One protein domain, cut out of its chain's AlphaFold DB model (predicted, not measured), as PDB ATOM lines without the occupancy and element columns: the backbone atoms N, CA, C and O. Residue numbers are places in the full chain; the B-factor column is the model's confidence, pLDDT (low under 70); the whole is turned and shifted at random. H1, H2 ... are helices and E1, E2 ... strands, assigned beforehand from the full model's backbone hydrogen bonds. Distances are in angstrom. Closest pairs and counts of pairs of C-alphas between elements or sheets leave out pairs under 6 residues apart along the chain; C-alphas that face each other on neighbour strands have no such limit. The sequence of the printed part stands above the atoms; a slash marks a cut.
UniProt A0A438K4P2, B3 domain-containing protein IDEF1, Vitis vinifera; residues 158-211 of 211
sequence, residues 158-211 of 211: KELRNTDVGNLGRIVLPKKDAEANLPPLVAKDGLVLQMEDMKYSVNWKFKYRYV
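Overview. This is residues 158 to 211 of the 211 residues of the protein "B3 domain-containing protein IDEF1" of Vitis vinifera (UniProt A0A438K4P2). With little regular structure, this is a hairpin of two strands, E1 and E2, whose turn, residues 197 to 202, sticks out at one end; one short helix, H1, stands off to the side, and a long winding stretch, residues 158 to 174, leads to it. The printed part has 54 residues, 19 of them in named elements, in the order H1, E1, E2; the class is mixed, helices and strands. It is only just loose, close to compact, with a radius of gyration of the C-alphas of 12.2 A and spans of 31 by 25 by 20 A.

Arrangement. E1, residues 191 to 196, and E2, residues 203 to 208, are antiparallel neighbours at 153 degrees. N 193 and O 206 are within hydrogen-bond range at 2.8 A, as are N 208 and O 191 at 2.8 A. H1, residues 175 to 181, is apart from E2. In H1 every O i to N i+4 pair is within hydrogen-bond range.

Along the chain. E1 is 16.4 A long, from C-alpha 191 at (-11.727, -37.410, -23.355). E2 is 15.4 A long and ends with C-alpha 208 at (-10.503, -36.116, -18.342). H1 is 10.1 A long.

Size, cuts and confidence. The C-alphas of Lys 188 and Lys 199, the two farthest apart, are 32.5 A from each other. The printed part has no cut, both links are short, and no printed residue is under 70 in pLDDT.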
ATOM      1  N   LYS A 158      -0.947 -38.494  -7.319       84.88
ATOM      2  CA  LYS A 158      -1.730 -37.462  -6.641       84.88
ATOM      3  C   LYS A 158      -2.115 -37.906  -5.243       84.88
ATOM      4  O   LYS A 158      -2.815 -38.899  -5.066       84.88
ATOM      5  N   GLU A 159      -1.718 -37.117  -4.250       86.12
ATOM      6  CA  GLU A 159      -2.303 -37.213  -2.917       86.12
ATOM      7  C   GLU A 159      -3.716 -36.642  -2.957       86.12
ATOM      8  O   GLU A 159      -3.921 -35.493  -3.372       86.12
ATOM      9  N   LEU A 160      -4.694 -37.459  -2.573       84.81
ATOM     10  CA  LEU A 160      -6.083 -37.045  -2.570       84.81
ATOM     11  C   LEU A 160      -6.334 -36.093  -1.413       84.81
ATOM     12  O   LEU A 160      -6.112 -36.413  -0.247       84.81
ATOM     13  N   ARG A 161      -6.858 -34.921  -1.750       85.56
ATOM     14  CA  ARG A 161      -7.312 -33.938  -0.772       85.56
ATOM     15  C   ARG A 161      -8.779 -34.183  -0.455       85.56
ATOM     16  O   ARG A 161      -9.494 -34.842  -1.208       85.56
ATOM     17  N   ASN A 162      -9.270 -33.553   0.610       85.69
ATOM     18  CA  ASN A 162     -10.682 -33.639   0.988       85.69
ATOM     19  C   ASN A 162     -11.636 -33.230  -0.156       85.69
ATOM     20  O   ASN A 162     -12.714 -33.793  -0.313       85.69
ATOM     21  N   THR A 163     -11.216 -32.298  -1.017       85.94
ATOM     22  CA  THR A 163     -11.993 -31.885  -2.197       85.94
ATOM     23  C   THR A 163     -12.072 -32.948  -3.289       85.94
ATOM     24  O   THR A 163     -12.989 -32.892  -4.102       85.94
ATOM     25  N   ASP A 164     -11.108 -33.868  -3.333       83.75
ATOM     26  CA  ASP A 164     -11.033 -34.929  -4.337       83.75
ATOM     27  C   ASP A 164     -11.885 -36.150  -3.929       83.75
ATOM     28  O   ASP A 164     -12.403 -36.861  -4.785       83.75
ATOM     29  N   VAL A 165     -12.071 -36.371  -2.620       84.19
ATOM     30  CA  VAL A 165     -12.889 -37.472  -2.059       84.19
ATOM     31  C   VAL A 165     -14.292 -37.039  -1.628       84.19
ATOM     32  O   VAL A 165     -15.031 -37.824  -1.035       84.19
ATOM     33  N   GLY A 166     -14.651 -35.785  -1.891       80.00
ATOM     34  CA  GLY A 166     -15.976 -35.253  -1.604       80.00
ATOM     35  C   GLY A 166     -17.019 -35.657  -2.648       80.00
ATOM     36  O   GLY A 166     -16.720 -36.203  -3.709       80.00
ATOM     37  N   ASN A 167     -18.269 -35.282  -2.392       84.62
ATOM     38  CA  ASN A 167     -19.425 -35.664  -3.214       84.62
ATOM     39  C   ASN A 167     -19.455 -35.011  -4.612       84.62
ATOM     40  O   ASN A 167     -20.377 -35.253  -5.384       84.62
ATOM     41  N   LEU A 168     -18.462 -34.178  -4.947       83.75
ATOM     42  CA  LEU A 168     -18.318 -33.584  -6.279       83.75
ATOM     43  C   LEU A 168     -17.912 -34.613  -7.342       83.75
ATOM     44  O   LEU A 168     -18.077 -34.333  -8.527       83.75
ATOM     45  N   GLY A 169     -17.353 -35.762  -6.940       86.00
ATOM     46  CA  GLY A 169     -16.994 -36.839  -7.867       86.00
ATOM     47  C   GLY A 169     -15.916 -36.442  -8.880       86.00
ATOM     48  O   GLY A 169     -15.931 -36.912 -10.015       86.00
ATOM     49  N   ARG A 170     -15.003 -35.541  -8.496       91.12
ATOM     50  CA  ARG A 170     -13.896 -35.084  -9.344       91.12
ATOM     51  C   ARG A 170     -12.585 -35.122  -8.581       91.12
ATOM     52  O   ARG A 170     -12.545 -34.774  -7.408       91.12
ATOM     53  N   ILE A 171     -11.514 -35.455  -9.288       91.62
ATOM     54  CA  ILE A 171     -10.143 -35.407  -8.785       91.62
ATOM     55  C   ILE A 171      -9.390 -34.365  -9.601       91.62
ATOM     56  O   ILE A 171      -9.435 -34.389 -10.831       91.62
ATOM     57  N   VAL A 172      -8.689 -33.455  -8.929       92.19
ATOM     58  CA  VAL A 172      -7.872 -32.439  -9.605       92.19
ATOM     59  C   VAL A 172      -6.427 -32.918  -9.702       92.19
ATOM     60  O   VAL A 172      -5.723 -33.005  -8.693       92.19
ATOM     61  N   LEU A 173      -5.977 -33.203 -10.925       91.44
ATOM     62  CA  LEU A 173      -4.604 -33.633 -11.192       91.44
ATOM     63  C   LEU A 173      -3.617 -32.449 -11.158       91.44
ATOM     64  O   LEU A 173      -3.996 -31.323 -11.494       91.44
ATOM     65  N   PRO A 174      -2.345 -32.671 -10.771       88.00
ATOM     66  CA  PRO A 174      -1.294 -31.668 -10.915       88.00
ATOM     67  C   PRO A 174      -1.087 -31.332 -12.396       88.00
ATOM     68  O   PRO A 174      -0.823 -32.220 -13.203       88.00
ATOM     69  N   LYS A 175      -1.190 -30.046 -12.755       88.62
ATOM     70  CA  LYS A 175      -1.139 -29.592 -14.154       88.62
ATOM     71  C   LYS A 175       0.123 -30.065 -14.886       88.62
ATOM     72  O   LYS A 175       0.018 -30.600 -15.980       88.62
ATOM     73  N   LYS A 176       1.291 -29.889 -14.257       88.50
ATOM     74  CA  LYS A 176       2.598 -30.201 -14.852       88.50
ATOM     75  C   LYS A 176       2.693 -31.666 -15.292       88.50
ATOM     76  O   LYS A 176       3.058 -31.930 -16.430       88.50
ATOM     77  N   ASP A 177       2.323 -32.591 -14.412       80.25
ATOM     78  CA  ASP A 177       2.424 -34.027 -14.691       80.25
ATOM     79  C   ASP A 177       1.331 -34.485 -15.663       80.25
ATOM     80  O   ASP A 177       1.574 -35.322 -16.526       80.25
ATOM     81  N   ALA A 178       0.131 -33.905 -15.562       86.88
ATOM     82  CA  ALA A 178      -0.968 -34.218 -16.467       86.88
ATOM     83  C   ALA A 178      -0.665 -33.793 -17.915       86.88
ATOM     84  O   ALA A 178      -0.914 -34.561 -18.836       86.88
ATOM     85  N   GLU A 179      -0.109 -32.599 -18.130       87.25
ATOM     86  CA  GLU A 179       0.234 -32.112 -19.475       87.25
ATOM     87  C   GLU A 179       1.448 -32.827 -20.078       87.25
ATOM     88  O   GLU A 179       1.523 -32.961 -21.297       87.25
ATOM     89  N   ALA A 180       2.384 -33.291 -19.245       86.38
ATOM     90  CA  ALA A 180       3.564 -34.021 -19.704       86.38
ATOM     91  C   ALA A 180       3.262 -35.486 -20.055       86.38
ATOM     92  O   ALA A 180       3.836 -36.013 -21.005       86.38
ATOM     93  N   ASN A 181       2.381 -36.141 -19.287       85.75
ATOM     94  CA  ASN A 181       2.257 -37.601 -19.306       85.75
ATOM     95  C   ASN A 181       0.887 -38.123 -19.766       85.75
ATOM     96  O   ASN A 181       0.767 -39.315 -20.045       85.75
ATOM     97  N   LEU A 182      -0.158 -37.286 -19.822       87.81
ATOM     98  CA  LEU A 182      -1.485 -37.694 -20.301       87.81
ATOM     99  C   LEU A 182      -1.750 -37.198 -21.728       87.81
ATOM    100  O   LEU A 182      -1.161 -36.205 -22.158       87.81
ATOM    101  N   PRO A 183      -2.681 -37.840 -22.463       88.81
ATOM    102  CA  PRO A 183      -3.037 -37.393 -23.802       88.81
ATOM    103  C   PRO A 183      -3.492 -35.922 -23.810       88.81
ATOM    104  O   PRO A 183      -4.313 -35.533 -22.969       88.81
ATOM    105  N   PRO A 184      -3.004 -35.101 -24.756       86.44
ATOM    106  CA  PRO A 184      -3.350 -33.690 -24.818       86.44
ATOM    107  C   PRO A 184      -4.840 -33.502 -25.106       86.44
ATOM    108  O   PRO A 184      -5.432 -34.154 -25.969       86.44
ATOM    109  N   LEU A 185      -5.457 -32.568 -24.386       86.94
ATOM    110  CA  LEU A 185      -6.869 -32.241 -24.541       86.94
ATOM    111  C   LEU A 185      -7.040 -31.177 -25.629       86.94
ATOM    112  O   LEU A 185      -6.791 -29.998 -25.399       86.94
ATOM    113  N   VAL A 186      -7.491 -31.594 -26.812       80.25
ATOM    114  CA  VAL A 186      -7.724 -30.685 -27.953       80.25
ATOM    115  C   VAL A 186      -9.123 -30.049 -27.902       80.25
ATOM    116  O   VAL A 186      -9.323 -28.928 -28.365       80.25
ATOM    117  N   ALA A 187     -10.101 -30.736 -27.301       77.81
ATOM    118  CA  ALA A 187     -11.493 -30.295 -27.211       77.81
ATOM    119  C   ALA A 187     -11.904 -29.939 -25.772       77.81
ATOM    120  O   ALA A 187     -11.490 -30.586 -24.808       77.81
ATOM    121  N   LYS A 188     -12.800 -28.951 -25.625       80.12
ATOM    122  CA  LYS A 188     -13.331 -28.505 -24.317       80.12
ATOM    123  C   LYS A 188     -14.137 -29.577 -23.574       80.12
ATOM    124  O   LYS A 188     -14.258 -29.517 -22.346       80.12
ATOM    125  N   ASP A 189     -14.694 -30.533 -24.311       84.69
ATOM    126  CA  ASP A 189     -15.483 -31.626 -23.743       84.69
ATOM    127  C   ASP A 189     -14.626 -32.696 -23.069       84.69
ATOM    128  O   ASP A 189     -15.134 -33.433 -22.218       84.69
ATOM    129  N   GLY A 190     -13.325 -32.712 -23.360       88.94
ATOM    130  CA  GLY A 190     -12.379 -33.668 -22.812       88.94
ATOM    131  C   GLY A 190     -12.398 -35.024 -23.515       88.94
ATOM    132  O   GLY A 190     -12.951 -35.169 -24.603       88.94
ATOM    133  N   LEU A 191     -11.792 -36.025 -22.879       88.56
ATOM    134  CA  LEU A 191     -11.727 -37.410 -23.355       88.56
ATOM    135  C   LEU A 191     -12.034 -38.398 -22.225       88.56
ATOM    136  O   LEU A 191     -11.963 -38.049 -21.046       88.56
ATOM    137  N   VAL A 192     -12.391 -39.633 -22.576       87.94
ATOM    138  CA  VAL A 192     -12.604 -40.707 -21.598       87.94
ATOM    139  C   VAL A 192     -11.339 -41.551 -21.499       87.94
ATOM    140  O   VAL A 192     -10.943 -42.189 -22.471       87.94
ATOM    141  N   LEU A 193     -10.727 -41.572 -20.319       86.81
ATOM    142  CA  LEU A 193      -9.641 -42.481 -19.974       86.81
ATOM    143  C   LEU A 193     -10.239 -43.791 -19.460       86.81
ATOM    144  O   LEU A 193     -11.061 -43.773 -18.544       86.81
ATOM    145  N   GLN A 194      -9.823 -44.910 -20.043       85.19
ATOM    146  CA  GLN A 194     -10.099 -46.246 -19.517       85.19
ATOM    147  C   GLN A 194      -8.866 -46.722 -18.755       85.19
ATOM    148  O   GLN A 194      -7.754 -46.605 -19.266       85.19
ATOM    149  N   MET A 195      -9.054 -47.203 -17.532       82.81
ATOM    150  CA  MET A 195      -7.969 -47.566 -16.625       82.81
ATOM    151  C   MET A 195      -8.266 -48.912 -15.989       82.81
ATOM    152  O   MET A 195      -9.281 -49.070 -15.317       82.81
ATOM    153  N   GLU A 196      -7.381 -49.875 -16.188       79.94
ATOM    154  CA  GLU A 196      -7.457 -51.152 -15.492       79.94
ATOM    155  C   GLU A 196      -6.901 -51.002 -14.074       79.94
ATOM    156  O   GLU A 196      -5.838 -50.414 -13.862       79.94
ATOM    157  N   ASP A 197      -7.651 -51.488 -13.087       79.62
ATOM    158  CA  ASP A 197      -7.170 -51.568 -11.717       79.62
ATOM    159  C   ASP A 197      -6.118 -52.680 -11.600       79.62
ATOM    160  O   ASP A 197      -6.180 -53.730 -12.230       79.62
ATOM    161  N   MET A 198      -5.089 -52.417 -10.808       73.12
ATOM    162  CA  MET A 198      -3.903 -53.267 -10.744       73.12
ATOM    163  C   MET A 198      -4.105 -54.470  -9.825       73.12
ATOM    164  O   MET A 198      -3.440 -55.494  -9.992       73.12
ATOM    165  N   LYS A 199      -5.012 -54.330  -8.851       72.62
ATOM    166  CA  LYS A 199      -5.341 -55.341  -7.844       72.62
ATOM    167  C   LYS A 199      -6.658 -56.038  -8.160       72.62
ATOM    168  O   LYS A 199      -6.812 -57.222  -7.869       72.62
ATOM    169  N   TYR A 200      -7.606 -55.301  -8.720       74.44
ATOM    170  CA  TYR A 200      -8.922 -55.808  -9.076       74.44
ATOM    171  C   TYR A 200      -9.049 -55.856 -10.595       74.44
ATOM    172  O   TYR A 200      -8.639 -54.928 -11.272       74.44
ATOM    173  N   SER A 201      -9.683 -56.887 -11.152       78.94
ATOM    174  CA  SER A 201      -9.995 -56.954 -12.591       78.94
ATOM    175  C   SER A 201     -11.163 -56.024 -12.960       78.94
ATOM    176  O   SER A 201     -12.176 -56.447 -13.515       78.94
ATOM    177  N   VAL A 202     -11.062 -54.753 -12.569       82.44
ATOM    178  CA  VAL A 202     -12.067 -53.709 -12.760       82.44
ATOM    179  C   VAL A 202     -11.503 -52.670 -13.714       82.44
ATOM    180  O   VAL A 202     -10.402 -52.165 -13.518       82.44
ATOM    181  N   ASN A 203     -12.288 -52.313 -14.730       80.00
ATOM    182  CA  ASN A 203     -11.959 -51.224 -15.638       80.00
ATOM    183  C   ASN A 203     -12.731 -49.960 -15.242       80.00
ATOM    184  O   ASN A 203     -13.966 -49.931 -15.247       80.00
ATOM    185  N   TRP A 204     -11.994 -48.913 -14.902       87.62
ATOM    186  CA  TRP A 204     -12.503 -47.607 -14.526       87.62
ATOM    187  C   TRP A 204     -12.551 -46.670 -15.728       87.62
ATOM    188  O   TRP A 204     -11.613 -46.595 -16.519       87.62
ATOM    189  N   LYS A 205     -13.632 -45.895 -15.835       86.94
ATOM    190  CA  LYS A 205     -13.797 -44.877 -16.879       86.94
ATOM    191  C   LYS A 205     -13.812 -43.490 -16.255       86.94
ATOM    192  O   LYS A 205     -14.734 -43.153 -15.517       86.94
ATOM    193  N   PHE A 206     -12.824 -42.669 -16.596       89.12
ATOM    194  CA  PHE A 206     -12.703 -41.292 -16.118       89.12
ATOM    195  C   PHE A 206     -12.895 -40.299 -17.256       89.12
ATOM    196  O   PHE A 206     -12.274 -40.426 -18.307       89.12
ATOM    197  N   LYS A 207     -13.706 -39.261 -17.043       92.19
ATOM    198  CA  LYS A 207     -13.762 -38.115 -17.959       92.19
ATOM    199  C   LYS A 207     -12.642 -37.130 -17.610       92.19
ATOM    200  O   LYS A 207     -12.708 -36.466 -16.579       92.19
ATOM    201  N   TYR A 208     -11.641 -37.021 -18.477       92.31
ATOM    202  CA  TYR A 208     -10.503 -36.116 -18.342       92.31
ATOM    203  C   TYR A 208     -10.737 -34.835 -19.146       92.31
ATOM    204  O   TYR A 208     -10.970 -34.889 -20.352       92.31
ATOM    205  N   ARG A 209     -10.718 -33.679 -18.475       92.00
ATOM    206  CA  ARG A 209     -10.964 -32.360 -19.078       92.00
ATOM    207  C   ARG A 209     -10.279 -31.246 -18.285       92.00
ATOM    208  O   ARG A 209     -10.050 -31.408 -17.087       92.00
ATOM    209  N   TYR A 210     -10.058 -30.099 -18.923       86.88
ATOM    210  CA  TYR A 210      -9.733 -28.861 -18.213       86.88
ATOM    211  C   TYR A 210     -10.957 -28.342 -17.444       86.88
ATOM    212  O   TYR A 210     -12.101 -28.527 -17.883       86.88
ATOM    213  N   VAL A 211     -10.695 -27.728 -16.288       75.19
ATOM    214  CA  VAL A 211     -11.685 -27.142 -15.371       75.19
ATOM    215  C   VAL A 211     -11.463 -25.643 -15.285       75.19
ATOM    216  O   VAL A 211     -10.276 -25.248 -15.259       75.19
TER     217      VAL A 211